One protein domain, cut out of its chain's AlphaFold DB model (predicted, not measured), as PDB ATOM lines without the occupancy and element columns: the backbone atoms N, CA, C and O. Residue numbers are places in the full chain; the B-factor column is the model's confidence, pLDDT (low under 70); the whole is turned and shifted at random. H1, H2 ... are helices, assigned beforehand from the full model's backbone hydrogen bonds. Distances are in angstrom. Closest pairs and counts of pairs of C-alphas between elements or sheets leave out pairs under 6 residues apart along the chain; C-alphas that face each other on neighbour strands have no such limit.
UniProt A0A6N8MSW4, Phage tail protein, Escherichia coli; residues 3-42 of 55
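What this domain is: This is residues 3 to 42 of the 55 residues of the protein "Phage tail protein" of Escherichia coli (UniProt A0A6N8MSW4). With little regular structure, the model is a loose, elongated run of chain: the helix H1 makes one end of its length, and a long looping link leads to the short helix H2. Residues 24 to 32 of that link stick out free. The printed part has 40 residues with two named helices, H1 then H2, and no named strand; the class is all helix, with 14 residues in named elements. The radius of gyration of the C-alphas is 11.9 A, and the spans are 38 by 20 by 12 A.

How they stand to each other: H1, residues 3 to 12, and H2, residues 34 to 37, are apart. In H1 every O i to N i+4 pair is within hydrogen-bond range; H2 is too short for such a pair, but its one O i to N i+3 pair is within range.

Where its parts are: H1 begins at C-alpha 3 (-22.041, 49.792, 13.079) and measures 14.5 A from first to last C-alpha. H2 measures 5.2 A and ends at C-alpha 37 (-30.788, 49.585, -17.290).

The domain as a whole: The C-alphas farthest apart, of Val 3 and Ala 31, are 38.3 A apart. The link from H1 to H2 is long, 21 residues. The printed part has no cut. Residues 3 to 17 have pLDDT under 70.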
ATOM      1  N   VAL A   3     -21.134  49.636  14.236       60.28
ATOM      2  CA  VAL A   3     -22.041  49.792  13.079       60.28
ATOM      3  C   VAL A   3     -21.354  50.385  11.840       60.28
ATOM      4  O   VAL A   3     -21.699  50.021  10.720       60.28
ATOM      5  N   SER A   4     -20.341  51.236  12.033       57.91
ATOM      6  CA  SER A   4     -19.588  51.850  10.927       57.91
ATOM      7  C   SER A   4     -18.736  50.829  10.153       57.91
ATOM      8  O   SER A   4     -18.669  50.883   8.928       57.91
ATOM      9  N   CYS A   5     -18.157  49.831  10.837       55.28
ATOM     10  CA  CYS A   5     -17.360  48.789  10.174       55.28
ATOM     11  C   CYS A   5     -18.217  47.872   9.295       55.28
ATOM     12  O   CYS A   5     -17.821  47.564   8.175       55.28
ATOM     13  N   TYR A   6     -19.395  47.460   9.773       54.41
ATOM     14  CA  TYR A   6     -20.283  46.605   8.982       54.41
ATOM     15  C   TYR A   6     -20.850  47.345   7.770       54.41
ATOM     16  O   TYR A   6     -20.850  46.789   6.677       54.41
ATOM     17  N   LEU A   7     -21.240  48.616   7.928       56.94
ATOM     18  CA  LEU A   7     -21.686  49.455   6.810       56.94
ATOM     19  C   LEU A   7     -20.596  49.607   5.736       56.94
ATOM     20  O   LEU A   7     -20.890  49.541   4.545       56.94
ATOM     21  N   CYS A   8     -19.332  49.740   6.147       57.88
ATOM     22  CA  CYS A   8     -18.202  49.852   5.227       57.88
ATOM     23  C   CYS A   8     -17.987  48.572   4.396       57.88
ATOM     24  O   CYS A   8     -17.669  48.667   3.213       57.88
ATOM     25  N   ILE A   9     -18.226  47.382   4.966       61.28
ATOM     26  CA  ILE A   9     -18.158  46.108   4.226       61.28
ATOM     27  C   ILE A   9     -19.244  46.054   3.144       61.28
ATOM     28  O   ILE A   9     -18.950  45.699   2.004       61.28
ATOM     29  N   PHE A  10     -20.480  46.448   3.462       57.69
ATOM     30  CA  PHE A  10     -21.565  46.450   2.474       57.69
ATOM     31  C   PHE A  10     -21.284  47.414   1.314       57.69
ATOM     32  O   PHE A  10     -21.486  47.049   0.158       57.69
ATOM     33  N   LEU A  11     -20.739  48.602   1.601       61.66
ATOM     34  CA  LEU A  11     -20.335  49.568   0.574       61.66
ATOM     35  C   LEU A  11     -19.151  49.068  -0.269       61.66
ATOM     36  O   LEU A  11     -19.158  49.226  -1.486       61.66
ATOM     37  N   ASN A  12     -18.147  48.445   0.357       61.69
ATOM     38  CA  ASN A  12     -16.952  47.962  -0.336       61.69
ATOM     39  C   ASN A  12     -17.248  46.806  -1.305       61.69
ATOM     40  O   ASN A  12     -16.603  46.701  -2.343       61.69
ATOM     41  N   VAL A  13     -18.246  45.975  -0.989       64.44
ATOM     42  CA  VAL A  13     -18.651  44.818  -1.808       64.44
ATOM     43  C   VAL A  13     -19.897  45.126  -2.663       64.44
ATOM     44  O   VAL A  13     -20.452  44.231  -3.296       64.44
ATOM     45  N   GLY A  14     -20.342  46.389  -2.712       62.31
ATOM     46  CA  GLY A  14     -21.452  46.834  -3.565       62.31
ATOM     47  C   GLY A  14     -22.825  46.261  -3.190       62.31
ATOM     48  O   GLY A  14     -23.722  46.247  -4.026       62.31
ATOM     49  N   LEU A  15     -23.005  45.794  -1.949       67.56
ATOM     50  CA  LEU A  15     -24.271  45.275  -1.418       67.56
ATOM     51  C   LEU A  15     -25.241  46.434  -1.128       67.56
ATOM     52  O   LEU A  15     -25.482  46.796   0.023       67.56
ATOM     53  N   GLY A  16     -25.785  47.034  -2.183       66.44
ATOM     54  CA  GLY A  16     -26.871  48.013  -2.136       66.44
ATOM     55  C   GLY A  16     -27.951  47.656  -3.156       66.44
ATOM     56  O   GLY A  16     -27.639  47.133  -4.222       66.44
ATOM     57  N   GLU A  17     -29.225  47.902  -2.827       69.88
ATOM     58  CA  GLU A  17     -30.364  47.772  -3.761       69.88
ATOM     59  C   GLU A  17     -30.481  46.398  -4.460       69.88
ATOM     60  O   GLU A  17     -30.782  46.307  -5.649       69.88
ATOM     61  N   GLY A  18     -30.188  45.307  -3.739       71.38
ATOM     62  CA  GLY A  18     -30.298  43.943  -4.272       71.38
ATOM     63  C   GLY A  18     -29.259  43.580  -5.341       71.38
ATOM     64  O   GLY A  18     -29.396  42.530  -5.973       71.38
ATOM     65  N   ALA A  19     -28.229  44.411  -5.541       77.38
ATOM     66  CA  ALA A  19     -27.117  44.084  -6.421       77.38
ATOM     67  C   ALA A  19     -26.373  42.831  -5.920       77.38
ATOM     68  O   ALA A  19     -26.191  42.652  -4.707       77.38
ATOM     69  N   PRO A  20     -25.938  41.945  -6.832       78.69
ATOM     70  CA  PRO A  20     -25.130  40.795  -6.463       78.69
ATOM     71  C   PRO A  20     -23.796  41.257  -5.866       78.69
ATOM     72  O   PRO A  20     -23.237  42.274  -6.274       78.69
ATOM     73  N   ALA A  21     -23.269  40.485  -4.915       81.31
ATOM     74  CA  ALA A  21     -21.968  40.769  -4.322       81.31
ATOM     75  C   ALA A  21     -20.867  40.802  -5.399       81.31
ATOM     76  O   ALA A  21     -20.825  39.939  -6.285       81.31
ATOM     77  N   ILE A  22     -19.957  41.777  -5.307       80.88
ATOM     78  CA  ILE A  22     -18.839  41.921  -6.250       80.88
ATOM     79  C   ILE A  22     -18.034  40.614  -6.329       80.88
ATOM     80  O   ILE A  22     -17.655  40.029  -5.316       80.88
ATOM     81  N   GLY A  23     -17.760  40.168  -7.558       80.50
ATOM     82  CA  GLY A  23     -17.000  38.945  -7.837       80.50
ATOM     83  C   GLY A  23     -17.842  37.670  -7.956       80.50
ATOM     84  O   GLY A  23     -17.303  36.639  -8.357       80.50
ATOM     85  N   VAL A  24     -19.148  37.721  -7.675       84.94
ATOM     86  CA  VAL A  24     -20.051  36.574  -7.855       84.94
ATOM     87  C   VAL A  24     -20.659  36.586  -9.266       84.94
ATOM     88  O   VAL A  24     -21.262  37.586  -9.663       84.94
ATOM     89  N   PRO A  25     -20.544  35.492 -10.045       85.44
ATOM     90  CA  PRO A  25     -21.229  35.388 -11.328       85.44
ATOM     91  C   PRO A  25     -22.747  35.277 -11.125       85.44
ATOM     92  O   PRO A  25     -23.212  34.527 -10.269       85.44
ATOM     93  N   PHE A  26     -23.529  35.979 -11.947       86.62
ATOM     94  CA  PHE A  26     -24.992  35.904 -11.937       86.62
ATOM     95  C   PHE A  26     -25.561  35.922 -13.360       86.62
ATOM     96  O   PHE A  26     -24.893  36.329 -14.313       86.62
ATOM     97  N   PHE A  27     -26.796  35.445 -13.510       87.25
ATOM     98  CA  PHE A  27     -27.477  35.403 -14.801       87.25
ATOM     99  C   PHE A  27     -28.099  36.760 -15.149       87.25
ATOM    100  O   PHE A  27     -28.784  37.361 -14.323       87.25
ATOM    101  N   TRP A  28     -27.909  37.205 -16.391       89.25
ATOM    102  CA  TRP A  28     -28.459  38.461 -16.892       89.25
ATOM    103  C   TRP A  28     -29.138  38.261 -18.260       89.25
ATOM    104  O   TRP A  28     -28.464  37.864 -19.213       89.25
ATOM    105  N   PRO A  29     -30.458  38.515 -18.382       88.00
ATOM    106  CA  PRO A  29     -31.228  38.178 -19.583       88.00
ATOM    107  C   PRO A  29     -31.165  39.235 -20.696       88.00
ATOM    108  O   PRO A  29     -31.636  38.975 -21.801       88.00
ATOM    109  N   SER A  30     -30.623  40.428 -20.427       85.81
ATOM    110  CA  SER A  30     -30.554  41.520 -21.405       85.81
ATOM    111  C   SER A  30     -29.183  41.604 -22.078       85.81
ATOM    112  O   SER A  30     -28.151  41.307 -21.478       85.81
ATOM    113  N   ALA A  31     -29.159  42.052 -23.334       86.06
ATOM    114  CA  ALA A  31     -27.916  42.379 -24.030       86.06
ATOM    115  C   ALA A  31     -27.288  43.696 -23.528       86.06
ATOM    116  O   ALA A  31     -26.076  43.875 -23.645       86.06
ATOM    117  N   ALA A  32     -28.100  44.605 -22.974       89.69
ATOM    118  CA  ALA A  32     -27.640  45.855 -22.368       89.69
ATOM    119  C   ALA A  32     -27.082  45.594 -20.964       89.69
ATOM    120  O   ALA A  32     -27.610  44.740 -20.259       89.69
ATOM    121  N   MET A  33     -26.032  46.301 -20.544       90.06
ATOM    122  CA  MET A  33     -25.406  46.048 -19.242       90.06
ATOM    123  C   MET A  33     -26.303  46.501 -18.072       90.06
ATOM    124  O   MET A  33     -27.056  47.464 -18.213       90.06
ATOM    125  N   PRO A  34     -26.224  45.858 -16.894       87.56
ATOM    126  CA  PRO A  34     -27.100  46.193 -15.771       87.56
ATOM    127  C   PRO A  34     -26.997  47.656 -15.307       87.56
ATOM    128  O   PRO A  34     -28.019  48.281 -15.043       87.56
ATOM    129  N   ASN A  35     -25.794  48.239 -15.303       87.62
ATOM    130  CA  ASN A  35     -25.554  49.647 -14.953       87.62
ATOM    131  C   ASN A  35     -26.169  50.662 -15.937       87.62
ATOM    132  O   ASN A  35     -26.196  51.851 -15.635       87.62
ATOM    133  N   THR A  36     -26.639  50.226 -17.111       89.00
ATOM    134  CA  THR A  36     -27.332  51.094 -18.080       89.00
ATOM    135  C   THR A  36     -28.849  50.937 -18.044       89.00
ATOM    136  O   THR A  36     -29.551  51.703 -18.692       89.00
ATOM    137  N   VAL A  37     -29.351  49.900 -17.371       88.62
ATOM    138  CA  VAL A  37     -30.788  49.585 -17.290       88.62
ATOM    139  C   VAL A  37     -31.343  49.889 -15.900       88.62
ATOM    140  O   VAL A  37     -32.519  50.212 -15.768       88.62
ATOM    141  N   ILE A  38     -30.508  49.782 -14.866       88.50
ATOM    142  CA  ILE A  38     -30.879  50.012 -13.473       88.50
ATOM    143  C   ILE A  38     -30.134  51.255 -12.988       88.50
ATOM    144  O   ILE A  38     -28.928  51.208 -12.741       88.50
ATOM    145  N   ASP A  39     -30.861  52.364 -12.836       86.31
ATOM    146  CA  ASP A  39     -30.287  53.664 -12.457       86.31
ATOM    147  C   ASP A  39     -29.546  53.606 -11.114       86.31
ATOM    148  O   ASP A  39     -28.474  54.194 -10.960       86.31
ATOM    149  N   SER A  40     -30.058  52.823 -10.156       83.31
ATOM    150  CA  SER A  40     -29.411  52.621  -8.853       83.31
ATOM    151  C   SER A  40     -28.071  51.880  -8.943       83.31
ATOM    152  O   SER A  40     -27.282  51.931  -8.001       83.31
ATOM    153  N   TRP A  41     -27.774  51.220 -10.066       86.31
ATOM    154  CA  TRP A  41     -26.522  50.495 -10.310       86.31
ATOM    155  C   TRP A  41     -25.578  51.238 -11.267       86.31
ATOM    156  O   TRP A  41     -24.541  50.695 -11.643       86.31
ATOM    157  N   SER A  42     -25.890  52.478 -11.656       86.50
ATOM    158  CA  SER A  42     -25.103  53.253 -12.631       86.50
ATOM    159  C   SER A  42     -23.627  53.434 -12.233       86.50
ATOM    160  O   SER A  42     -22.748  53.469 -13.092       86.50
TER     161      SER A  42